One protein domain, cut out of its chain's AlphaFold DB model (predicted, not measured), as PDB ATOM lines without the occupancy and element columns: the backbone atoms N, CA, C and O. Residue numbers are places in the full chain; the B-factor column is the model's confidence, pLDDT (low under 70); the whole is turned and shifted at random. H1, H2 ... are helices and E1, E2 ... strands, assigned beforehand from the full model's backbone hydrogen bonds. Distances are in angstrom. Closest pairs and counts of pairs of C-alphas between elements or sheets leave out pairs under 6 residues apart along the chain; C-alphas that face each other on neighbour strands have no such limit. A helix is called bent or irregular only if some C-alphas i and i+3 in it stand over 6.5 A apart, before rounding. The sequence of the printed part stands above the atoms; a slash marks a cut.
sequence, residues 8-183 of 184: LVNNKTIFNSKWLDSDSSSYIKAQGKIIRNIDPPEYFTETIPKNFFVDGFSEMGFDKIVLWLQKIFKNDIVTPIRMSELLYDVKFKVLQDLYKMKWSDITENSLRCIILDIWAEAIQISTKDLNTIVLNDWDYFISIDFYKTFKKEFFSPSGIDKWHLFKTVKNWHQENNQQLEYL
ATOM      1  N   LEU A   8      73.834  13.629 -83.528       79.19
ATOM      2  CA  LEU A   8      74.644  14.176 -84.601       79.19
ATOM      3  C   LEU A   8      75.943  13.379 -84.731       79.19
ATOM      4  O   LEU A   8      76.560  13.038 -83.728       79.19
ATOM      5  N   VAL A   9      76.399  13.141 -85.961       75.50
ATOM      6  CA  VAL A   9      77.766  12.686 -86.267       75.50
ATOM      7  C   VAL A   9      78.365  13.650 -87.267       75.50
ATOM      8  O   VAL A   9      77.811  13.831 -88.350       75.50
ATOM      9  N   ASN A  10      79.488  14.279 -86.918       78.12
ATOM     10  CA  ASN A  10      80.127  15.303 -87.753       78.12
ATOM     11  C   ASN A  10      79.111  16.360 -88.244       78.12
ATOM     12  O   ASN A  10      79.058  16.681 -89.431       78.12
ATOM     13  N   ASN A  11      78.259  16.845 -87.331       77.94
ATOM     14  CA  ASN A  11      77.165  17.800 -87.571       77.94
ATOM     15  C   ASN A  11      76.035  17.321 -88.503       77.94
ATOM     16  O   ASN A  11      75.207  18.126 -88.925       77.94
ATOM     17  N   LYS A  12      75.960  16.024 -88.816       77.44
ATOM     18  CA  LYS A  12      74.842  15.433 -89.558       77.44
ATOM     19  C   LYS A  12      73.897  14.711 -88.613       77.44
ATOM     20  O   LYS A  12      74.343  13.882 -87.826       77.44
ATOM     21  N   THR A  13      72.601  14.986 -88.728       80.06
ATOM     22  CA  THR A  13      71.557  14.270 -87.989       80.06
ATOM     23  C   THR A  13      71.501  12.822 -88.427       80.06
ATOM     24  O   THR A  13      71.128  12.527 -89.559       80.06
ATOM     25  N   ILE A  14      71.854  11.930 -87.505       73.31
ATOM     26  CA  ILE A  14      71.764  10.488 -87.718       73.31
ATOM     27  C   ILE A  14      70.606   9.829 -86.983       73.31
ATOM     28  O   ILE A  14      70.201   8.728 -87.333       73.31
ATOM     29  N   PHE A  15      70.067  10.503 -85.976       77.75
ATOM     30  CA  PHE A  15      68.879  10.067 -85.270       77.75
ATOM     31  C   PHE A  15      68.133  11.286 -84.750       77.75
ATOM     32  O   PHE A  15      68.747  12.250 -84.293       77.75
ATOM     33  N   ASN A  16      66.811  11.229 -84.783       82.25
ATOM     34  CA  ASN A  16      65.949  12.195 -84.126       82.25
ATOM     35  C   ASN A  16      64.893  11.420 -83.343       82.25
ATOM     36  O   ASN A  16      64.199  10.583 -83.918       82.25
ATOM     37  N   SER A  17      64.750  11.701 -82.046       79.12
ATOM     38  CA  SER A  17      63.806  10.981 -81.181       79.12
ATOM     39  C   SER A  17      62.363  11.064 -81.681       79.12
ATOM     40  O   SER A  17      61.577  10.133 -81.506       79.12
ATOM     41  N   LYS A  18      62.029  12.141 -82.398       80.75
ATOM     42  CA  LYS A  18      60.725  12.331 -83.030       80.75
ATOM     43  C   LYS A  18      60.406  11.303 -84.117       80.75
ATOM     44  O   LYS A  18      59.237  11.122 -84.435       80.75
ATOM     45  N   TRP A  19      61.405  10.623 -84.679       78.00
ATOM     46  CA  TRP A  19      61.184   9.565 -85.667       78.00
ATOM     47  C   TRP A  19      60.496   8.337 -85.074       78.00
ATOM     48  O   TRP A  19      59.810   7.628 -85.804       78.00
ATOM     49  N   LEU A  20      60.648   8.103 -83.768       73.56
ATOM     50  CA  LEU A  20      59.999   6.994 -83.068       73.56
ATOM     51  C   LEU A  20      58.694   7.411 -82.374       73.56
ATOM     52  O   LEU A  20      57.885   6.555 -82.039       73.56
ATOM     53  N   ASP A  21      58.452   8.707 -82.184       74.12
ATOM     54  CA  ASP A  21      57.249   9.204 -81.517       74.12
ATOM     55  C   ASP A  21      56.045   9.220 -82.468       74.12
ATOM     56  O   ASP A  21      55.996  10.061 -83.362       74.12
ATOM     57  N   SER A  22      55.052   8.352 -82.233       71.44
ATOM     58  CA  SER A  22      53.831   8.231 -83.048       71.44
ATOM     59  C   SER A  22      53.039   9.521 -83.233       71.44
ATOM     60  O   SER A  22      52.306   9.648 -84.213       71.44
ATOM     61  N   ASP A  23      53.167  10.461 -82.298       76.94
ATOM     62  CA  ASP A  23      52.411  11.712 -82.311       76.94
ATOM     63  C   ASP A  23      53.168  12.816 -83.062       76.94
ATOM     64  O   ASP A  23      52.649  13.914 -83.275       76.94
ATOM     65  N   SER A  24      54.408  12.548 -83.479       77.06
ATOM     66  CA  SER A  24      55.209  13.490 -84.244       77.06
ATOM     67  C   SER A  24      54.835  13.494 -85.723       77.06
ATOM     68  O   SER A  24      54.696  12.450 -86.356       77.06
ATOM     69  N   SER A  25      54.823  14.677 -86.341       74.88
ATOM     70  CA  SER A  25      54.751  14.803 -87.804       74.88
ATOM     71  C   SER A  25      55.952  14.180 -88.530       74.88
ATOM     72  O   SER A  25      55.859  13.891 -89.718       74.88
ATOM     73  N   SER A  26      57.069  13.963 -87.826       73.44
ATOM     74  CA  SER A  26      58.256  13.270 -88.343       73.44
ATOM     75  C   SER A  26      58.320  11.784 -87.974       73.44
ATOM     76  O   SER A  26      59.361  11.164 -88.177       73.44
ATOM     77  N   TYR A  27      57.235  11.219 -87.433       65.19
ATOM     78  CA  TYR A  27      57.140   9.802 -87.098       65.19
ATOM     79  C   TYR A  27      57.328   8.906 -88.325       65.19
ATOM     80  O   TYR A  27      56.690   9.109 -89.361       65.19
ATOM     81  N   ILE A  28      58.145   7.863 -88.190       64.44
ATOM     82  CA  ILE A  28      58.351   6.846 -89.222       64.44
ATOM     83  C   ILE A  28      57.709   5.543 -88.729       64.44
ATOM     84  O   ILE A  28      58.160   4.941 -87.758       64.44
ATOM     85  N   LYS A  29      56.633   5.094 -89.393       52.94
ATOM     86  CA  LYS A  29      55.902   3.867 -89.017       52.94
ATOM     87  C   LYS A  29      56.787   2.623 -89.142       52.94
ATOM     88  O   LYS A  29      57.280   2.320 -90.226       52.94
ATOM     89  N   ALA A  30      56.873   1.836 -88.070       48.62
ATOM     90  CA  ALA A  30      57.474   0.505 -88.069       48.62
ATOM     91  C   ALA A  30      56.383  -0.568 -87.898       48.62
ATOM     92  O   ALA A  30      55.900  -0.799 -86.795       48.62
ATOM     93  N   GLN A  31      55.967  -1.214 -88.995       43.50
ATOM     94  CA  GLN A  31      55.062  -2.374 -88.967       43.50
ATOM     95  C   GLN A  31      55.462  -3.403 -90.043       43.50
ATOM     96  O   GLN A  31      55.144  -3.263 -91.219       43.50
ATOM     97  N   GLY A  32      56.181  -4.452 -89.630       47.59
ATOM     98  CA  GLY A  32      56.374  -5.707 -90.380       47.59
ATOM     99  C   GLY A  32      57.457  -5.738 -91.470       47.59
ATOM    100  O   GLY A  32      58.127  -6.754 -91.616       47.59
ATOM    101  N   LYS A  33      57.683  -4.646 -92.204       39.50
ATOM    102  CA  LYS A  33      58.851  -4.419 -93.078       39.50
ATOM    103  C   LYS A  33      59.092  -2.919 -93.129       39.50
ATOM    104  O   LYS A  33      58.194  -2.155 -93.467       39.50
ATOM    105  N   ILE A  34      60.291  -2.502 -92.747       43.66
ATOM    106  CA  ILE A  34      60.655  -1.091 -92.661       43.66
ATOM    107  C   ILE A  34      60.862  -0.589 -94.093       43.66
ATOM    108  O   ILE A  34      61.836  -0.969 -94.740       43.66
ATOM    109  N   ILE A  35      59.980   0.283 -94.591       37.81
ATOM    110  CA  ILE A  35      60.436   1.286 -95.557       37.81
ATOM    111  C   ILE A  35      61.199   2.279 -94.700       37.81
ATOM    112  O   ILE A  35      60.629   3.186 -94.092       37.81
ATOM    113  N   ARG A  36      62.504   2.015 -94.581       41.25
ATOM    114  CA  ARG A  36      63.465   3.019 -94.158       41.25
ATOM    115  C   ARG A  36      63.156   4.183 -95.101       41.25
ATOM    116  O   ARG A  36      62.983   3.970 -96.303       41.25
ATOM    117  N   ASN A  37      62.982   5.392 -94.578       33.28
ATOM    118  CA  ASN A  37      63.065   6.575 -95.431       33.28
ATOM    119  C   ASN A  37      64.326   6.400 -96.332       33.28
ATOM    120  O   ASN A  37      65.210   5.597 -96.027       33.28
ATOM    121  N   ILE A  38      64.417   7.053 -97.478       39.50
ATOM    122  CA  ILE A  38      65.554   6.784 -98.370       39.50
ATOM    123  C   ILE A  38      66.900   7.185 -97.710       39.50
ATOM    124  O   ILE A  38      67.923   6.732 -98.190       39.50
ATOM    125  N   ASP A  39      66.896   7.890 -96.555       40.47
ATOM    126  CA  ASP A  39      68.083   8.125 -95.702       40.47
ATOM    127  C   ASP A  39      67.826   8.432 -94.174       40.47
ATOM    128  O   ASP A  39      68.324   9.437 -93.665       40.47
ATOM    129  N   PRO A  40      67.070   7.671 -93.344       38.91
ATOM    130  CA  PRO A  40      67.225   7.677 -91.897       38.91
ATOM    131  C   PRO A  40      68.352   6.683 -91.587       38.91
ATOM    132  O   PRO A  40      68.260   5.509 -91.956       38.91
ATOM    133  N   PRO A  41      69.437   7.119 -90.946       45.91
ATOM    134  CA  PRO A  41      70.593   6.258 -90.787       45.91
ATOM    135  C   PRO A  41      70.207   4.981 -90.012       45.91
ATOM    136  O   PRO A  41      69.863   5.043 -88.835       45.91
ATOM    137  N   GLU A  42      70.325   3.816 -90.671       45.59
ATOM    138  CA  GLU A  42      70.158   2.444 -90.123       45.59
ATOM    139  C   GLU A  42      70.972   2.189 -88.843       45.59
ATOM    140  O   GLU A  42      70.774   1.223 -88.109       45.59
ATOM    141  N   TYR A  43      71.881   3.112 -88.571       48.00
ATOM    142  CA  TYR A  43      72.887   3.101 -87.549       48.00
ATOM    143  C   TYR A  43      72.267   2.974 -86.162       48.00
ATOM    144  O   TYR A  43      72.689   2.092 -85.447       48.00
ATOM    145  N   PHE A  44      71.240   3.713 -85.737       50.31
ATOM    146  CA  PHE A  44      70.899   3.655 -84.301       50.31
ATOM    147  C   PHE A  44      70.291   2.321 -83.820       50.31
ATOM    148  O   PHE A  44      70.288   2.065 -82.623       50.31
ATOM    149  N   THR A  45      69.821   1.449 -84.719       50.78
ATOM    150  CA  THR A  45      69.387   0.083 -84.362       50.78
ATOM    151  C   THR A  45      70.464  -0.982 -84.565       50.78
ATOM    152  O   THR A  45      70.279  -2.106 -84.110       50.78
ATOM    153  N   GLU A  46      71.565  -0.653 -85.246       54.56
ATOM    154  CA  GLU A  46      72.623  -1.610 -85.615       54.56
ATOM    155  C   GLU A  46      74.014  -1.225 -85.051       54.56
ATOM    156  O   GLU A  46      74.817  -2.097 -84.730       54.56
ATOM    157  N   THR A  47      74.315   0.071 -84.891       62.78
ATOM    158  CA  THR A  47      75.593   0.659 -84.437       62.78
ATOM    159  C   THR A  47      75.464   2.090 -83.851       62.78
ATOM    160  O   THR A  47      74.986   3.002 -84.523       62.78
ATOM    161  N   ILE A  48      76.041   2.382 -82.678       70.44
ATOM    162  CA  ILE A  48      76.220   3.776 -82.211       70.44
ATOM    163  C   ILE A  48      77.596   4.295 -82.671       70.44
ATOM    164  O   ILE A  48      78.619   3.744 -82.236       70.44
ATOM    165  N   PRO A  49      77.677   5.340 -83.521       70.44
ATOM    166  CA  PRO A  49      78.950   5.826 -84.068       70.44
ATOM    167  C   PRO A  49      79.915   6.314 -82.992       70.44
ATOM    168  O   PRO A  49      79.504   6.610 -81.881       70.44
ATOM    169  N   LYS A  50      81.220   6.392 -83.285       66.81
ATOM    170  CA  LYS A  50      82.201   6.777 -82.255       66.81
ATOM    171  C   LYS A  50      82.120   8.245 -81.827       66.81
ATOM    172  O   LYS A  50      82.219   8.507 -80.636       66.81
ATOM    173  N   ASN A  51      81.859   9.143 -82.772       68.31
ATOM    174  CA  ASN A  51      81.934  10.594 -82.573       68.31
ATOM    175  C   ASN A  51      80.528  11.204 -82.559       68.31
ATOM    176  O   ASN A  51      80.246  12.167 -83.278       68.31
ATOM    177  N   PHE A  52      79.601  10.545 -81.861       70.06
ATOM    178  CA  PHE A  52      78.232  11.026 -81.787       70.06
ATOM    179  C   PHE A  52      78.080  12.054 -80.669       70.06
ATOM    180  O   PHE A  52      78.638  11.902 -79.585       70.06
ATOM    181  N   PHE A  53      77.272  13.072 -80.926       74.12
ATOM    182  CA  PHE A  53      76.838  14.056 -79.944       74.12
ATOM    183  C   PHE A  53      75.323  13.959 -79.783       74.12
ATOM    184  O   PHE A  53      74.625  13.776 -80.781       74.12
ATOM    185  N   VAL A  54      74.812  14.075 -78.554       76.88
ATOM    186  CA  VAL A  54      73.365  14.075 -78.289       76.88
ATOM    187  C   VAL A  54      72.920  15.476 -77.892       76.88
ATOM    188  O   VAL A  54      73.198  15.934 -76.788       76.88
ATOM    189  N   ASP A  55      72.220  16.138 -78.804       79.75
ATOM    190  CA  ASP A  55      71.662  17.472 -78.613       79.75
ATOM    191  C   ASP A  55      70.266  17.408 -77.981       79.75
ATOM    192  O   ASP A  55      69.471  16.534 -78.328       79.75
ATOM    193  N   GLY A  56      69.958  18.318 -77.055       81.31
ATOM    194  CA  GLY A  56      68.666  18.394 -76.357       81.31
ATOM    195  C   GLY A  56      68.411  17.318 -75.288       81.31
ATOM    196  O   GLY A  56      67.404  17.378 -74.587       81.31
ATOM    197  N   PHE A  57      69.313  16.345 -75.106       82.62
ATOM    198  CA  PHE A  57      69.119  15.243 -74.149       82.62
ATOM    199  C   PHE A  57      69.139  15.710 -72.688       82.62
ATOM    200  O   PHE A  57      68.275  15.328 -71.902       82.62
ATOM    201  N   SER A  58      70.089  16.579 -72.330       84.38
ATOM    202  CA  SER A  58      70.139  17.206 -71.002       84.38
ATOM    203  C   SER A  58      68.938  18.127 -70.763       84.38
ATOM    204  O   SER A  58      68.379  18.139 -69.671       84.38
ATOM    205  N   GLU A  59      68.492  18.849 -71.792       87.56
ATOM    206  CA  GLU A  59      67.344  19.764 -71.726       87.56
ATOM    207  C   GLU A  59      66.007  19.040 -71.560       87.56
ATOM    208  O   GLU A  59      65.089  19.573 -70.932       87.56
ATOM    209  N   MET A  60      65.889  17.840 -72.135       88.50
ATOM    210  CA  MET A  60      64.712  16.990 -71.993       88.50
ATOM    211  C   MET A  60      64.526  16.571 -70.531       88.50
ATOM    212  O   MET A  60      63.412  16.615 -70.012       88.50
ATOM    213  N   GLY A  61      65.619  16.250 -69.839       91.06
ATOM    214  CA  GLY A  61      65.588  15.807 -68.448       91.06
ATOM    215  C   GLY A  61      65.225  14.327 -68.305       91.06
ATOM    216  O   GLY A  61      64.478  13.760 -69.105       91.06
ATOM    217  N   PHE A  62      65.758  13.694 -67.258       93.00
ATOM    218  CA  PHE A  62      65.674  12.242 -67.068       93.00
ATOM    219  C   PHE A  62      64.236  11.706 -67.034       93.00
ATOM    220  O   PHE A  62      63.914  10.775 -67.768       93.00
ATOM    221  N   ASP A  63      63.352  12.327 -66.252       92.50
ATOM    222  CA  ASP A  63      61.969  11.853 -66.103       92.50
ATOM    223  C   ASP A  63      61.204  11.890 -67.430       92.50
ATOM    224  O   ASP A  63      60.433  10.983 -67.742       92.50
ATOM    225  N   LYS A  64      61.452  12.906 -68.264       89.94
ATOM    226  CA  LYS A  64      60.832  12.981 -69.590       89.94
ATOM    227  C   LYS A  64      61.405  11.954 -70.555       89.94
ATOM    228  O   LYS A  64      60.644  11.421 -71.354       89.94
ATOM    229  N   ILE A  65      62.707  11.662 -70.484       90.19
ATOM    230  CA  ILE A  65      63.317  10.573 -71.262       90.19
ATOM    231  C   ILE A  65      62.625   9.249 -70.913       90.19
ATOM    232  O   ILE A  65      62.218   8.525 -71.819       90.19
ATOM    233  N   VAL A  66      62.412   8.966 -69.623       90.94
ATOM    234  CA  VAL A  66      61.687   7.767 -69.164       90.94
ATOM    235  C   VAL A  66      60.255   7.738 -69.703       90.94
ATOM    236  O   VAL A  66      59.848   6.731 -70.278       90.94
ATOM    237  N   LEU A  67      59.499   8.833 -69.569       89.06
ATOM    238  CA  LEU A  67      58.122   8.918 -70.076       89.06
ATOM    239  C   LEU A  67      58.050   8.715 -71.596       89.06
ATOM    240  O   LEU A  67      57.161   8.023 -72.093       89.06
ATOM    241  N   TRP A  68      58.995   9.298 -72.337       87.62
ATOM    242  CA  TRP A  68      59.104   9.102 -73.778       87.62
ATOM    243  C   TRP A  68      59.380   7.632 -74.106       87.62
ATOM    244  O   TRP A  68      58.640   7.045 -74.888       87.62
ATOM    245  N   LEU A  69      60.352   6.996 -73.449       85.44
ATOM    246  CA  LEU A  69      60.652   5.574 -73.646       85.44
ATOM    247  C   LEU A  69      59.466   4.663 -73.325       85.44
ATOM    248  O   LEU A  69      59.159   3.770 -74.109       85.44
ATOM    249  N   GLN A  70      58.746   4.919 -72.232       87.06
ATOM    250  CA  GLN A  70      57.533   4.173 -71.885       87.06
ATOM    251  C   GLN A  70      56.482   4.258 -72.993       87.06
ATOM    252  O   GLN A  70      55.841   3.260 -73.320       87.06
ATOM    253  N   LYS A  71      56.319   5.436 -73.604       84.31
ATOM    254  CA  LYS A  71      55.428   5.623 -74.754       84.31
ATOM    255  C   LYS A  71      55.904   4.830 -75.974       84.31
ATOM    256  O   LYS A  71      55.078   4.167 -76.595       84.31
ATOM    257  N   ILE A  72      57.203   4.873 -76.293       78.38
ATOM    258  CA  ILE A  72      57.792   4.129 -77.421       78.38
ATOM    259  C   ILE A  72      57.634   2.612 -77.233       78.38
ATOM    260  O   ILE A  72      57.242   1.914 -78.165       78.38
ATOM    261  N   PHE A  73      57.896   2.098 -76.032       79.06
ATOM    262  CA  PHE A  73      57.940   0.658 -75.756       79.06
ATOM    263  C   PHE A  73      56.594   0.044 -75.372       79.06
ATOM    264  O   PHE A  73      56.491  -1.178 -75.309       79.06
ATOM    265  N   LYS A  74      55.549   0.857 -75.153       77.12
ATOM    266  CA  LYS A  74      54.240   0.429 -74.628       77.12
ATOM    267  C   LYS A  74      53.676  -0.842 -75.279       77.12
ATOM    268  O   LYS A  74      53.013  -1.616 -74.601       77.12
ATOM    269  N   ASN A  75      53.935  -1.042 -76.573       72.44
ATOM    270  CA  ASN A  75      53.485  -2.207 -77.341       72.44
ATOM    271  C   ASN A  75      54.616  -2.874 -78.152       72.44
ATOM    272  O   ASN A  75      54.335  -3.585 -79.115       72.44
ATOM    273  N   ASP A  76      55.882  -2.618 -77.814       71.31
ATOM    274  CA  ASP A  76      57.041  -3.116 -78.557       71.31
ATOM    275  C   ASP A  76      58.112  -3.642 -77.600       71.31
ATOM    276  O   ASP A  76      58.770  -2.885 -76.890       71.31
ATOM    277  N   ILE A  77      58.285  -4.962 -77.613       69.50
ATOM    278  CA  ILE A  77      59.271  -5.671 -76.795       69.50
ATOM    279  C   ILE A  77      60.609  -5.866 -77.516       69.50
ATOM    280  O   ILE A  77      61.626  -6.121 -76.881       69.50
ATOM    281  N   VAL A  78      60.630  -5.751 -78.847       75.19
ATOM    282  CA  VAL A  78      61.816  -6.028 -79.668       75.19
ATOM    283  C   VAL A  78      62.741  -4.818 -79.685       75.19
ATOM    284  O   VAL A  78      63.954  -4.968 -79.538       75.19
ATOM    285  N   THR A  79      62.183  -3.619 -79.840       75.19
ATOM    286  CA  THR A  79      62.955  -2.370 -79.835       75.19
ATOM    287  C   THR A  79      63.755  -2.156 -78.544       75.19
ATOM    288  O   THR A  79      64.962  -1.932 -78.662       75.19
ATOM    289  N   PRO A  80      63.182  -2.266 -77.326       74.50
ATOM    290  CA  PRO A  80      63.964  -2.096 -76.102       74.50
ATOM    291  C   PRO A  80      65.099  -3.116 -75.977       74.50
ATOM    292  O   PRO A  80      66.198  -2.735 -75.583       74.50
ATOM    293  N   ILE A  81      64.885  -4.380 -76.366       73.00
ATOM    294  CA  ILE A  81      65.936  -5.414 -76.348       73.00
ATOM    295  C   ILE A  81      67.089  -5.016 -77.276       73.00
ATOM    296  O   ILE A  81      68.227  -4.923 -76.824       73.00
ATOM    297  N   ARG A  82      66.795  -4.684 -78.539       75.62
ATOM    298  CA  ARG A  82      67.819  -4.291 -79.524       75.62
ATOM    299  C   ARG A  82      68.592  -3.044 -79.110       75.62
ATOM    300  O   ARG A  82      69.808  -2.987 -79.274       75.62
ATOM    301  N   MET A  83      67.896  -2.039 -78.576       77.88
ATOM    302  CA  MET A  83      68.544  -0.828 -78.070       77.88
ATOM    303  C   MET A  83      69.480  -1.152 -76.902       77.88
ATOM    304  O   MET A  83      70.589  -0.629 -76.855       77.88
ATOM    305  N   SER A  84      69.061  -2.039 -75.999       76.75
ATOM    306  CA  SER A  84      69.864  -2.462 -74.848       76.75
ATOM    307  C   SER A  84      71.123  -3.215 -75.272       76.75
ATOM    308  O   SER A  84      72.218  -2.842 -74.864       76.75
ATOM    309  N   GLU A  85      70.991  -4.222 -76.141       77.56
ATOM    310  CA  GLU A  85      72.124  -4.989 -76.684       77.56
ATOM    311  C   GLU A  85      73.151  -4.066 -77.352       77.56
ATOM    312  O   GLU A  85      74.351  -4.126 -77.072       77.56
ATOM    313  N   LEU A  86      72.673  -3.132 -78.176       79.50
ATOM    314  CA  LEU A  86      73.533  -2.178 -78.860       79.50
ATOM    315  C   LEU A  86      74.274  -1.247 -77.889       79.50
ATOM    316  O   LEU A  86      75.476  -1.008 -78.040       79.50
ATOM    317  N   LEU A  87      73.562  -0.691 -76.907       81.38
ATOM    318  CA  LEU A  87      74.149   0.180 -75.891       81.38
ATOM    319  C   LEU A  87      75.232  -0.572 -75.091       81.38
ATOM    320  O   LEU A  87      76.265   0.026 -74.773       81.38
ATOM    321  N   TYR A  88      75.038  -1.870 -74.833       79.94
ATOM    322  CA  TYR A  88      75.954  -2.709 -74.057       79.94
ATOM    323  C   TYR A  88      77.257  -2.931 -74.825       79.94
ATOM    324  O   TYR A  88      78.343  -2.616 -74.331       79.94
ATOM    325  N   ASP A  89      77.149  -3.358 -76.084       80.88
ATOM    326  CA  ASP A  89      78.290  -3.571 -76.980       80.88
ATOM    327  C   ASP A  89      79.125  -2.304 -77.177       80.88
ATOM    328  O   ASP A  89      80.361  -2.330 -77.233       80.88
ATOM    329  N   VAL A  90      78.445  -1.167 -77.316       81.31
ATOM    330  CA  VAL A  90      79.091   0.132 -77.480       81.31
ATOM    331  C   VAL A  90      79.818   0.515 -76.200       81.31
ATOM    332  O   VAL A  90      80.992   0.889 -76.261       81.31
ATOM    333  N   LYS A  91      79.157   0.387 -75.047       82.19
ATOM    334  CA  LYS A  91      79.753   0.702 -73.752       82.19
ATOM    335  C   LYS A  91      80.987  -0.154 -73.481       82.19
ATOM    336  O   LYS A  91      82.019   0.391 -73.098       82.19
ATOM    337  N   PHE A  92      80.921  -1.457 -73.746       81.44
ATOM    338  CA  PHE A  92      82.051  -2.369 -73.587       81.44
ATOM    339  C   PHE A  92      83.282  -1.912 -74.387       81.44
ATOM    340  O   PHE A  92      84.396  -1.868 -73.863       81.44
ATOM    341  N   LYS A  93      83.093  -1.486 -75.642       80.00
ATOM    342  CA  LYS A  93      84.185  -0.958 -76.483       80.00
ATOM    343  C   LYS A  93      84.769   0.345 -75.931       80.00
ATOM    344  O   LYS A  93      85.989   0.501 -75.921       80.00
ATOM    345  N   VAL A  94      83.921   1.266 -75.463       79.62
ATOM    346  CA  VAL A  94      84.369   2.544 -74.878       79.62
ATOM    347  C   VAL A  94      85.146   2.302 -73.579       79.62
ATOM    348  O   VAL A  94      86.219   2.872 -73.393       79.62
ATOM    349  N   LEU A  95      84.664   1.392 -72.728       79.50
ATOM    350  CA  LEU A  95      85.361   0.938 -71.524       79.50
ATOM    351  C   LEU A  95      86.752   0.385 -71.853       79.50
ATOM    352  O   LEU A  95      87.734   0.803 -71.247       79.50
ATOM    353  N   GLN A  96      86.866  -0.500 -72.848       79.56
ATOM    354  CA  GLN A  96      88.165  -1.028 -73.278       79.56
ATOM    355  C   GLN A  96      89.139   0.062 -73.746       79.56
ATOM    356  O   GLN A  96      90.335  -0.031 -73.466       79.56
ATOM    357  N   ASP A  97      88.658   1.070 -74.480       78.19
ATOM    358  CA  ASP A  97      89.492   2.190 -74.929       78.19
ATOM    359  C   ASP A  97      89.953   3.066 -73.740       78.19
ATOM    360  O   ASP A  97      91.101   3.522 -73.729       78.19
ATOM    361  N   LEU A  98      89.112   3.225 -72.709       77.06
ATOM    362  CA  LEU A  98      89.430   3.956 -71.475       77.06
ATOM    363  C   LEU A  98      90.423   3.204 -70.575       77.06
ATOM    364  O   LEU A  98      91.400   3.806 -70.134       77.06
ATOM    365  N   TYR A  99      90.253   1.890 -70.385       76.69
ATOM    366  CA  TYR A  99      91.228   1.045 -69.674       76.69
ATOM    367  C   TYR A  99      92.611   1.049 -70.338       76.69
ATOM    368  O   TYR A  99      93.628   0.919 -69.665       76.69
ATOM    369  N   LYS A 100      92.668   1.201 -71.665       75.31
ATOM    370  CA  LYS A 100      93.925   1.265 -72.427       75.31
ATOM    371  C   LYS A 100      94.552   2.659 -72.460       75.31
ATOM    372  O   LYS A 100      95.580   2.821 -73.113       75.31
ATOM    373  N   MET A 101      93.938   3.659 -71.818       67.25
ATOM    374  CA  MET A 101      94.409   5.046 -71.811       67.25
ATOM    375  C   MET A 101      94.796   5.563 -73.201       67.25
ATOM    376  O   MET A 101      95.871   6.124 -73.411       67.25
ATOM    377  N   LYS A 102      93.915   5.404 -74.191       67.56
ATOM    378  CA  LYS A 102      94.070   6.138 -75.454       67.56
ATOM    379  C   LYS A 102      93.735   7.612 -75.201       67.56
ATOM    380  O   LYS A 102      92.592   8.038 -75.319       67.56
ATOM    381  N   TRP A 103      94.753   8.355 -74.768       56.44
ATOM    382  CA  TRP A 103      94.659   9.665 -74.114       56.44
ATOM    383  C   TRP A 103      94.002  10.792 -74.917       56.44
ATOM    384  O   TRP A 103      93.622  11.785 -74.301       56.44
ATOM    385  N   SER A 104      93.867  10.679 -76.242       58.12
ATOM    386  CA  SER A 104      93.318  11.763 -77.070       58.12
ATOM    387  C   SER A 104      91.877  12.124 -76.702       58.12
ATOM    388  O   SER A 104      91.527  13.298 -76.775       58.12
ATOM    389  N   ASP A 105      91.083  11.159 -76.214       69.88
ATOM    390  CA  ASP A 105      89.620  11.300 -76.152       69.88
ATOM    391  C   ASP A 105      89.011  10.888 -74.794       69.88
ATOM    392  O   ASP A 105      87.845  10.505 -74.727       69.88
ATOM    393  N   ILE A 106      89.769  10.933 -73.684       79.06
ATOM    394  CA  ILE A 106      89.276  10.476 -72.360       79.06
ATOM    395  C   ILE A 106      88.000  11.209 -71.944       79.06
ATOM    396  O   ILE A 106      87.029  10.572 -71.558       79.06
ATOM    397  N   THR A 107      87.977  12.540 -72.017       82.56
ATOM    398  CA  THR A 107      86.805  13.319 -71.596       82.56
ATOM    399  C   THR A 107      85.576  12.996 -72.446       82.56
ATOM    400  O   THR A 107      84.476  12.887 -71.910       82.56
ATOM    401  N   GLU A 108      85.754  12.812 -73.755       81.75
ATOM    402  CA  GLU A 108      84.665  12.493 -74.682       81.75
ATOM    403  C   GLU A 108      84.142  11.070 -74.466       81.75
ATOM    404  O   GLU A 108      82.939  10.868 -74.319       81.75
ATOM    405  N   ASN A 109      85.040  10.092 -74.340       81.19
ATOM    406  CA  ASN A 109      84.675   8.708 -74.050       81.19
ATOM    407  C   ASN A 109      84.015   8.560 -72.670       81.19
ATOM    408  O   ASN A 109      83.041   7.822 -72.536       81.19
ATOM    409  N   SER A 110      84.472   9.297 -71.657       86.25
ATOM    410  CA  SER A 110      83.842   9.301 -70.333       86.25
ATOM    411  C   SER A 110      82.448   9.924 -70.363       86.25
ATOM    412  O   SER A 110      81.515   9.360 -69.795       86.25
ATOM    413  N   LEU A 111      82.271  11.047 -71.071       86.75
ATOM    414  CA  LEU A 111      80.950  11.648 -71.277       86.75
ATOM    415  C   LEU A 111      80.014  10.680 -72.009       86.75
ATOM    416  O   LEU A 111      78.856  10.520 -71.629       86.75
ATOM    417  N   ARG A 112      80.530   9.994 -73.029       84.88
ATOM    418  CA  ARG A 112      79.792   8.977 -73.770       84.88
ATOM    419  C   ARG A 112      79.340   7.840 -72.859       84.88
ATOM    420  O   ARG A 112      78.174   7.473 -72.920       84.88
ATOM    421  N   CYS A 113      80.206   7.325 -71.989       86.25
ATOM    422  CA  CYS A 113      79.822   6.325 -70.992       86.25
ATOM    423  C   CYS A 113      78.706   6.816 -70.059       86.25
ATOM    424  O   CYS A 113      77.762   6.074 -69.817       86.25
ATOM    425  N   ILE A 114      78.763   8.069 -69.596       89.44
ATOM    426  CA  ILE A 114      77.705   8.660 -68.758       89.44
ATOM    427  C   ILE A 114      76.371   8.711 -69.513       89.44
ATOM    428  O   ILE A 114      75.338   8.335 -68.966       89.44
ATOM    429  N   ILE A 115      76.384   9.130 -70.782       88.69
ATOM    430  CA  ILE A 115      75.186   9.153 -71.630       88.69
ATOM    431  C   ILE A 115      74.631   7.735 -71.820       88.69
ATOM    432  O   ILE A 115      73.424   7.539 -71.701       88.69
ATOM    433  N   LEU A 116      75.491   6.746 -72.084       86.75
ATOM    434  CA  LEU A 116      75.090   5.342 -72.227       86.75
ATOM    435  C   LEU A 116      74.475   4.787 -70.929       86.75
ATOM    436  O   LEU A 116      73.476   4.078 -70.999       86.75
ATOM    437  N   ASP A 117      75.012   5.152 -69.761       88.88
ATOM    438  CA  ASP A 117      74.464   4.749 -68.456       88.88
ATOM    439  C   ASP A 117      73.096   5.386 -68.182       88.88
ATOM    440  O   ASP A 117      72.182   4.706 -67.720       88.88
ATOM    441  N   ILE A 118      72.919   6.662 -68.542       91.06
ATOM    442  CA  ILE A 118      71.618   7.346 -68.474       91.06
ATOM    443  C   ILE A 118      70.587   6.633 -69.351       91.06
ATOM    444  O   ILE A 118      69.455   6.412 -68.920       91.06
ATOM    445  N   TRP A 119      70.972   6.278 -70.578       87.94
ATOM    446  CA  TRP A 119      70.122   5.531 -71.500       87.94
ATOM    447  C   TRP A 119      69.719   4.175 -70.936       87.94
ATOM    448  O   TRP A 119      68.537   3.836 -70.957       87.94
ATOM    449  N   ALA A 120      70.680   3.421 -70.410       86.12
ATOM    450  CA  ALA A 120      70.435   2.109 -69.837       86.12
ATOM    451  C   ALA A 120      69.481   2.169 -68.638       86.12
ATOM    452  O   ALA A 120      68.505   1.420 -68.604       86.12
ATOM    453  N   GLU A 121      69.697   3.103 -67.703       89.00
ATOM    454  CA  GLU A 121      68.790   3.294 -66.565       89.00
ATOM    455  C   GLU A 121      67.386   3.700 -67.038       89.00
ATOM    456  O   GLU A 121      66.380   3.190 -66.545       89.00
ATOM    457  N   ALA A 122      67.289   4.605 -68.018       89.62
ATOM    458  CA  ALA A 122      65.997   5.043 -68.526       89.62
ATOM    459  C   ALA A 122      65.232   3.891 -69.203       89.62
ATOM    460  O   ALA A 122      64.031   3.739 -68.971       89.62
ATOM    461  N   ILE A 123      65.928   3.046 -69.976       85.38
ATOM    462  CA  ILE A 123      65.347   1.843 -70.579       85.38
ATOM    463  C   ILE A 123      64.888   0.882 -69.478       85.38
ATOM    464  O   ILE A 123      63.708   0.542 -69.467       85.38
ATOM    465  N   GLN A 124      65.749   0.542 -68.510       84.44
ATOM    466  CA  GLN A 124      65.414  -0.308 -67.355       84.44
ATOM    467  C   GLN A 124      64.122   0.124 -66.654       84.44
ATOM    468  O   GLN A 124      63.242  -0.698 -66.399       84.44
ATOM    469  N   ILE A 125      63.991   1.418 -66.349       87.81
ATOM    470  CA  ILE A 125      62.795   1.956 -65.693       87.81
ATOM    471  C   ILE A 125      61.584   1.863 -66.628       87.81
ATOM    472  O   ILE A 125      60.497   1.482 -66.194       87.81
ATOM    473  N   SER A 126      61.759   2.193 -67.909       86.50
ATOM    474  CA  SER A 126      60.669   2.198 -68.889       86.50
ATOM    475  C   SER A 126      60.141   0.805 -69.253       86.50
ATOM    476  O   SER A 126      58.985   0.684 -69.650       86.50
ATOM    477  N   THR A 127      60.954  -0.242 -69.091       80.19
ATOM    478  CA  THR A 127      60.617  -1.631 -69.441       80.19
ATOM    479  C   THR A 127      60.414  -2.525 -68.222       80.19
ATOM    480  O   THR A 127      60.324  -3.745 -68.377       80.19
ATOM    481  N   LYS A 128      60.350  -1.953 -67.012       76.75
ATOM    482  CA  LYS A 128      60.268  -2.695 -65.741       76.75
ATOM    483  C   LYS A 128      59.139  -3.736 -65.713       76.75
ATOM    484  O   LYS A 128      59.305  -4.787 -65.097       76.75
ATOM    485  N   ASP A 129      58.050  -3.476 -66.435       68.25
ATOM    486  CA  ASP A 129      56.876  -4.352 -66.523       68.25
ATOM    487  C   ASP A 129      56.867  -5.272 -67.768       68.25
ATOM    488  O   ASP A 129      55.960  -6.089 -67.911       68.25
ATOM    489  N   LEU A 130      57.844  -5.149 -68.684       62.62
ATOM    490  CA  LEU A 130      57.805  -5.760 -70.025       62.62
ATOM    491  C   LEU A 130      58.782  -6.925 -70.248       62.62
ATOM    492  O   LEU A 130      58.448  -7.802 -71.035       62.62
ATOM    493  N   ASN A 131      59.960  -6.958 -69.609       52.59
ATOM    494  CA  ASN A 131      60.858  -8.129 -69.546       52.59
ATOM    495  C   ASN A 131      62.160  -7.767 -68.812       52.59
ATOM    496  O   ASN A 131      62.928  -6.922 -69.263       52.59
ATOM    497  N   THR A 132      62.432  -8.439 -67.694       51.62
ATOM    498  CA  THR A 132      63.494  -8.097 -66.726       51.62
ATOM    499  C   THR A 132      64.880  -8.661 -67.067       51.62
ATOM    500  O   THR A 132      65.869  -8.247 -66.476       51.62
ATOM    501  N   ILE A 133      64.979  -9.623 -67.990       50.88
ATOM    502  CA  ILE A 133      66.148 -10.523 -68.048       50.88
ATOM    503  C   ILE A 133      67.382  -9.893 -68.719       50.88
ATOM    504  O   ILE A 133      68.484 -10.110 -68.240       50.88
ATOM    505  N   VAL A 134      67.233  -9.087 -69.777       51.66
ATOM    506  CA  VAL A 134      68.394  -8.561 -70.544       51.66
ATOM    507  C   VAL A 134      69.024  -7.321 -69.889       51.66
ATOM    508  O   VAL A 134      70.141  -6.933 -70.210       51.66
ATOM    509  N   LEU A 135      68.317  -6.689 -68.953       55.28
ATOM    510  CA  LEU A 135      68.668  -5.369 -68.427       55.28
ATOM    511  C   LEU A 135      69.190  -5.378 -66.988       55.28
ATOM    512  O   LEU A 135      69.746  -4.374 -66.557       55.28
ATOM    513  N   ASN A 136      69.031  -6.476 -66.247       53.97
ATOM    514  CA  ASN A 136      69.471  -6.559 -64.851       53.97
ATOM    515  C   ASN A 136      71.004  -6.607 -64.688       53.97
ATOM    516  O   ASN A 136      71.491  -6.273 -63.612       53.97
ATOM    517  N   ASP A 137      71.748  -6.938 -65.747       60.03
ATOM    518  CA  ASP A 137      73.212  -7.104 -65.721       60.03
ATOM    519  C   ASP A 137      73.976  -5.849 -66.196       60.03
ATOM    520  O   ASP A 137      75.115  -5.927 -66.662       60.03
ATOM    521  N   TRP A 138      73.353  -4.666 -66.126       72.88
ATOM    522  CA  TRP A 138      74.025  -3.431 -66.525       72.88
ATOM    523  C   TRP A 138      74.957  -2.915 -65.431       72.88
ATOM    524  O   TRP A 138      74.523  -2.292 -64.462       72.88
ATOM    525  N   ASP A 139      76.257  -3.116 -65.617       70.69
ATOM    526  CA  ASP A 139      77.270  -2.474 -64.783       70.69
ATOM    527  C   ASP A 139      77.320  -0.970 -65.059       70.69
ATOM    528  O   ASP A 139      77.076  -0.546 -66.184       70.69
ATOM    529  N   TYR A 140      77.686  -0.145 -64.074       75.00
ATOM    530  CA  TYR A 140      77.960   1.291 -64.260       75.00
ATOM    531  C   TYR A 140      79.418   1.529 -64.684       75.00
ATOM    532  O   TYR A 140      80.290   0.723 -64.389       75.00
ATOM    533  N   PHE A 141      79.697   2.620 -65.409       71.56
ATOM    534  CA  PHE A 141      81.006   2.884 -66.038       71.56
ATOM    535  C   PHE A 141      82.222   2.847 -65.085       71.56
ATOM    536  O   PHE A 141      83.255   2.293 -65.446       71.56
ATOM    537  N   ILE A 142      82.106   3.430 -63.889       80.00
ATOM    538  CA  ILE A 142      83.171   3.454 -62.863       80.00
ATOM    539  C   ILE A 142      82.640   2.908 -61.542       80.00
ATOM    540  O   ILE A 142      83.212   2.000 -60.947       80.00
ATOM    541  N   SER A 143      81.543   3.497 -61.074       85.75
ATOM    542  CA  SER A 143      80.803   3.083 -59.889       85.75
ATOM    543  C   SER A 143      79.418   3.715 -59.931       85.75
ATOM    544  O   SER A 143      79.172   4.665 -60.684       85.75
ATOM    545  N   ILE A 144      78.515   3.223 -59.087       86.62
ATOM    546  CA  ILE A 144      77.188   3.819 -58.944       86.62
ATOM    547  C   ILE A 144      77.253   5.268 -58.431       86.62
ATOM    548  O   ILE A 144      76.455   6.103 -58.852       86.62
ATOM    549  N   ASP A 145      78.214   5.597 -57.564       89.50
ATOM    550  CA  ASP A 145      78.366   6.947 -57.003       89.50
ATOM    551  C   ASP A 145      78.945   7.926 -58.021       89.50
ATOM    552  O   ASP A 145      78.466   9.059 -58.136       89.50
ATOM    553  N   PHE A 146      79.920   7.470 -58.816       90.50
ATOM    554  CA  PHE A 146      80.406   8.219 -59.970       90.50
ATOM    555  C   PHE A 146      79.240   8.524 -60.910       90.50
ATOM    556  O   PHE A 146      78.993   9.680 -61.249       90.50
ATOM    557  N   TYR A 147      78.479   7.488 -61.273       92.12
ATOM    558  CA  TYR A 147      77.338   7.622 -62.163       92.12
ATOM    559  C   TYR A 147      76.309   8.630 -61.635       92.12
ATOM    560  O   TYR A 147      75.962   9.575 -62.337       92.12
ATOM    561  N   LYS A 148      75.861   8.489 -60.382       92.38
ATOM    562  CA  LYS A 148      74.883   9.400 -59.762       92.38
ATOM    563  C   LYS A 148      75.359  10.852 -59.755       92.38
ATOM    564  O   LYS A 148      74.564  11.752 -60.030       92.38
ATOM    565  N   THR A 149      76.638  11.075 -59.456       94.00
ATOM    566  CA  THR A 149      77.239  12.414 -59.434       94.00
ATOM    567  C   THR A 149      77.187  13.044 -60.821       94.00
ATOM    568  O   THR A 149      76.565  14.092 -61.005       94.00
ATOM    569  N   PHE A 150      77.736  12.364 -61.826       94.62
ATOM    570  CA  PHE A 150      77.802  12.917 -63.175       94.62
ATOM    571  C   PHE A 150      76.454  12.925 -63.898       94.62
ATOM    572  O   PHE A 150      76.229  13.810 -64.716       94.62
ATOM    573  N   LYS A 151      75.516  12.031 -63.564       94.88
ATOM    574  CA  LYS A 151      74.113  12.132 -63.998       94.88
ATOM    575  C   LYS A 151      73.498  13.439 -63.505       94.88
ATOM    576  O   LYS A 151      72.881  14.164 -64.283       94.88
ATOM    577  N   LYS A 152      73.668  13.757 -62.218       94.81
ATOM    578  CA  LYS A 152      73.150  15.002 -61.636       94.81
ATOM    579  C   LYS A 152      73.765  16.227 -62.313       94.81
ATOM    580  O   LYS A 152      73.036  17.158 -62.638       94.81
ATOM    581  N   GLU A 153      75.075  16.220 -62.541       95.25
ATOM    582  CA  GLU A 153      75.762  17.301 -63.259       95.25
ATOM    583  C   GLU A 153      75.300  17.418 -64.716       95.25
ATOM    584  O   GLU A 153      75.041  18.528 -65.177       95.25
ATOM    585  N   PHE A 154      75.120  16.296 -65.421       93.44
ATOM    586  CA  PHE A 154      74.661  16.253 -66.813       93.44
ATOM    587  C   PHE A 154      73.325  16.970 -67.016       93.44
ATOM    588  O   PHE A 154      73.164  17.717 -67.977       93.44
ATOM    589  N   PHE A 155      72.378  16.766 -66.097       93.31
ATOM    590  CA  PHE A 155      71.062  17.410 -66.128       93.31
ATOM    591  C   PHE A 155      71.025  18.769 -65.409       93.31
ATOM    592  O   PHE A 155      69.967  19.393 -65.326       93.31
ATOM    593  N   SER A 156      72.151  19.244 -64.868       93.12
ATOM    594  CA  SER A 156      72.217  20.553 -64.218       93.12
ATOM    595  C   SER A 156      72.321  21.685 -65.250       93.12
ATOM    596  O   SER A 156      72.874  21.475 -66.330       93.12
ATOM    597  N   PRO A 157      71.885  22.918 -64.921       88.62
ATOM    598  CA  PRO A 157      72.053  24.068 -65.815       88.62
ATOM    599  C   PRO A 157      73.514  24.359 -66.187       88.62
ATOM    600  O   PRO A 157      73.782  24.897 -67.257       88.62
ATOM    601  N   SER A 158      74.460  24.018 -65.307       90.62
ATOM    602  CA  SER A 158      75.900  24.173 -65.538       90.62
ATOM    603  C   SER A 158      76.504  23.074 -66.417       90.62
ATOM    604  O   SER A 158      77.612  23.248 -66.919       90.62
ATOM    605  N   GLY A 159      75.799  21.955 -66.602       90.38
ATOM    606  CA  GLY A 159      76.340  20.755 -67.231       90.38
ATOM    607  C   GLY A 159      77.509  20.142 -66.449       90.38
ATOM    608  O   GLY A 159      77.772  20.491 -65.296       90.38
ATOM    609  N   ILE A 160      78.215  19.214 -67.098       91.94
ATOM    610  CA  ILE A 160      79.425  18.587 -66.552       91.94
ATOM    611  C   ILE A 160      80.636  19.486 -66.809       91.94
ATOM    612  O   ILE A 160      80.926  19.834 -67.959       91.94
ATOM    613  N   ASP A 161      81.409  19.772 -65.761       92.00
ATOM    614  CA  ASP A 161      82.747  20.338 -65.929       92.00
ATOM    615  C   ASP A 161      83.698  19.278 -66.509       92.00
ATOM    616  O   ASP A 161      84.035  18.274 -65.876       92.00
ATOM    617  N   LYS A 162      84.171  19.521 -67.736       89.75
ATOM    618  CA  LYS A 162      85.101  18.637 -68.453       89.75
ATOM    619  C   LYS A 162      86.398  18.398 -67.682       89.75
ATOM    620  O   LYS A 162      86.967  17.308 -67.785       89.75
ATOM    621  N   TRP A 163      86.876  19.392 -66.931       90.06
ATOM    622  CA  TRP A 163      88.107  19.264 -66.153       90.06
ATOM    623  C   TRP A 163      87.898  18.422 -64.897       90.06
ATOM    624  O   TRP A 163      88.722  17.554 -64.598       90.06
ATOM    625  N   HIS A 164      86.779  18.628 -64.200       92.56
ATOM    626  CA  HIS A 164      86.339  17.754 -63.118       92.56
ATOM    627  C   HIS A 164      86.217  16.295 -63.584       92.56
ATOM    628  O   HIS A 164      86.862  15.421 -63.004       92.56
ATOM    629  N   LEU A 165      85.498  16.044 -64.686       91.62
ATOM    630  CA  LEU A 165      85.337  14.706 -65.267       91.62
ATOM    631  C   LEU A 165      86.687  14.049 -65.582       91.62
ATOM    632  O   LEU A 165      86.930  12.901 -65.206       91.62
ATOM    633  N   PHE A 166      87.586  14.787 -66.239       89.12
ATOM    634  CA  PHE A 166      88.928  14.304 -66.559       89.12
ATOM    635  C   PHE A 166      89.708  13.891 -65.305       89.12
ATOM    636  O   PHE A 166      90.283  12.802 -65.269       89.12
ATOM    637  N   LYS A 167      89.718  14.737 -64.265       90.69
ATOM    638  CA  LYS A 167      90.419  14.451 -63.005       90.69
ATOM    639  C   LYS A 167      89.886  13.193 -62.330       90.69
ATOM    640  O   LYS A 167      90.684  12.346 -61.938       90.69
ATOM    641  N   THR A 168      88.567  13.057 -62.223       90.75
ATOM    642  CA  THR A 168      87.952  11.908 -61.548       90.75
ATOM    643  C   THR A 168      88.287  10.600 -62.262       90.75
ATOM    644  O   THR A 168      88.697   9.635 -61.622       90.75
ATOM    645  N   VAL A 169      88.207  10.580 -63.597       88.44
ATOM    646  CA  VAL A 169      88.538   9.392 -64.403       88.44
ATOM    647  C   VAL A 169      90.031   9.069 -64.331       88.44
ATOM    648  O   VAL A 169      90.411   7.904 -64.211       88.44
ATOM    649  N   LYS A 170      90.896  10.090 -64.364       86.31
ATOM    650  CA  LYS A 170      92.344   9.907 -64.220       86.31
ATOM    651  C   LYS A 170      92.698   9.275 -62.871       86.31
ATOM    652  O   LYS A 170      93.487   8.333 -62.852       86.31
ATOM    653  N   ASN A 171      92.118   9.772 -61.779       88.00
ATOM    654  CA  ASN A 171      92.360   9.243 -60.436       88.00
ATOM    655  C   ASN A 171      91.895   7.786 -60.326       88.00
ATOM    656  O   ASN A 171      92.688   6.932 -59.940       88.00
ATOM    657  N   TRP A 172      90.668   7.489 -60.776       87.06
ATOM    658  CA  TRP A 172      90.141   6.120 -60.822       87.06
ATOM    659  C   TRP A 172      91.102   5.169 -61.539       87.06
ATOM    660  O   TRP A 172      91.422   4.098 -61.027       87.06
ATOM    661  N   HIS A 173      91.613   5.562 -62.706       84.06
ATOM    662  CA  HIS A 173      92.538   4.704 -63.429       84.06
ATOM    663  C   HIS A 173      93.855   4.500 -62.663       84.06
ATOM    664  O   HIS A 173      94.377   3.388 -62.630       84.06
ATOM    665  N   GLN A 174      94.425   5.552 -62.066       84.31
ATOM    666  CA  GLN A 174      95.663   5.440 -61.286       84.31
ATOM    667  C   GLN A 174      95.503   4.471 -60.106       84.31
ATOM    668  O   GLN A 174      96.379   3.637 -59.890       84.31
ATOM    669  N   GLU A 175      94.370   4.527 -59.410       82.75
ATOM    670  CA  GLU A 175      94.044   3.630 -58.296       82.75
ATOM    671  C   GLU A 175      93.871   2.171 -58.759       82.75
ATOM    672  O   GLU A 175      94.406   1.254 -58.132       82.75
ATOM    673  N   ASN A 176      93.200   1.939 -59.893       75.00
ATOM    674  CA  ASN A 176      93.000   0.589 -60.440       75.00
ATOM    675  C   ASN A 176      94.293  -0.024 -61.004       75.00
ATOM    676  O   ASN A 176      94.544  -1.216 -60.829       75.00
ATOM    677  N   ASN A 177      95.153   0.771 -61.646       65.25
ATOM    678  CA  ASN A 177      96.436   0.270 -62.141       65.25
ATOM    679  C   ASN A 177      97.437  -0.012 -61.020       65.25
ATOM    680  O   ASN A 177      98.205  -0.963 -61.140       65.25
ATOM    681  N   GLN A 178      97.408   0.752 -59.925       56.97
ATOM    682  CA  GLN A 178      98.188   0.415 -58.735       56.97
ATOM    683  C   GLN A 178      97.759  -0.948 -58.178       56.97
ATOM    684  O   GLN A 178      98.611  -1.787 -57.901       56.97
ATOM    685  N   GLN A 179      96.454  -1.229 -58.099       52.06
ATOM    686  CA  GLN A 179      95.952  -2.541 -57.663       52.06
ATOM    687  C   GLN A 179      96.397  -3.703 -58.572       52.06
ATOM    688  O   GLN A 179      96.662  -4.794 -58.074       52.06
ATOM    689  N   LEU A 180      96.537  -3.478 -59.884       44.41
ATOM    690  CA  LEU A 180      97.036  -4.483 -60.836       44.41
ATOM    691  C   LEU A 180      98.551  -4.737 -60.735       44.41
ATOM    692  O   LEU A 180      99.003  -5.818 -61.112       44.41
ATOM    693  N   GLU A 181      99.339  -3.779 -60.238       43.69
ATOM    694  CA  GLU A 181     100.770  -3.970 -59.957       43.69
ATOM    695  C   GLU A 181     101.016  -4.734 -58.650       43.69
ATOM    696  O   GLU A 181     101.948  -5.525 -58.593       43.69
ATOM    697  N   TYR A 182     100.157  -4.579 -57.635       40.81
ATOM    698  CA  TYR A 182     100.245  -5.349 -56.381       40.81
ATOM    699  C   TYR A 182      99.812  -6.820 -56.509       40.81
ATOM    700  O   TYR A 182     100.024  -7.605 -55.587       40.81
ATOM    701  N   LEU A 183      99.189  -7.193 -57.631       43.75
ATOM    702  CA  LEU A 183      98.768  -8.563 -57.948       43.75
ATOM    703  C   LEU A 183      99.752  -9.299 -58.881       43.75
ATOM    704  O   LEU A 183      99.457 -10.420 -59.302       43.75
TER     705      LEU A 183
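This is residues 8 to 183 of the 184 residues of an uncharacterized protein of Candidatus Marinimicrobia bacterium (UniProt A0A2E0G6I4). A long helical hairpin, H4 and H5, makes the core; H6 crosses H5, H3 packs on the last part of H5, and H7 meets the first part of H5 and runs off to one end, where residues 178 to 183 stick out. The long loop of residues 17 to 42 lies at the other end, and E1, H1 and E2 are short pieces before the main helices. The printed part has 176 residues with seven named helices and two named strands, in the order E1 H1 E2 H2 H3 H4 H5 H6 H7; E1 and E2 pair with no named strand, and the class is mostly helix. The whole is compact, with a radius of gyration of the C-alphas of 17.3 A, but elongated in outline, spanning 55 by 36 by 30 A.

E1 is residues 12 to 16, with C-alpha 12 at (74.842, 15.433, -89.558). H1 is residues 43 to 46, E2 residues 52 to 55 and H2 residues 57 to 60. H3, residues 62 to 73, is 16.4 A long. H4, residues 78 to 99, is 31.9 A long and begins at C-alpha 78 at (61.816, -6.028, -79.668). H5, residues 103 to 126, is 35.2 A long; it is irregular, with C-alphas 104 and 107 8.6 A apart, and has a kink of 30 degrees near residue 110. H6, residues 144 to 154, is 14.9 A long. H7, residues 162 to 181, is 28.8 A long and ends at C-alpha 181 at (100.770, -3.970, -59.957).

H5 is the hub, touching H3, H4, H6 and H7. H4 and H5 form a hairpin at a shallow tilt of 27 degrees, opposite ways; their closest C-alphas, of Val 94 and Asn 109, are 6.2 A apart. H3 touches residues 118 to 126 of H5 at a steep tilt of 61 degrees, with the C-alphas of Gln 70 and Ser 126 closest at 4.8 A. H6 touches residues 114 to 118 of H5, about perpendicular at 83 degrees, closest at Ile 114 and Tyr 147, whose C-alphas are 6.7 A apart. Residues 162 to 169 of H7 touch residues 106 to 110 of H5, about perpendicular at 85 degrees; the closest C-alphas are those of Thr 107 and Phe 166, 5.6 A. H1 touches residues 82 to 86 of H4, with the C-alphas of Thr 45 and Met 83 closest at 6.4 A. H2 and H6 are close but not clearly touching, their closest C-alphas, of Ser 58 and Phe 154, 6.2 A apart. E1 and E2 are near each other, and E2 and H5 are near each other. Every O i to N i+4 pair is within hydrogen-bond range in H3, H4, H6 and H7, and 18 of 20 in H5; H1 and H2 are too short for such a pair, and each has its 1 O i to N i+3 pair within range.

The two C-alphas farthest apart, of Ser 25 and Tyr 182, are 58.8 A apart. The printed part has no cut. The links from E1 to H1, 26 residues, and from H5 to H6, 17 residues, are long. The mean pLDDT of the printed part is 75.3; 45 residues are under 70, among them residues 27 to 47, 129 to 137 and 177 to 183.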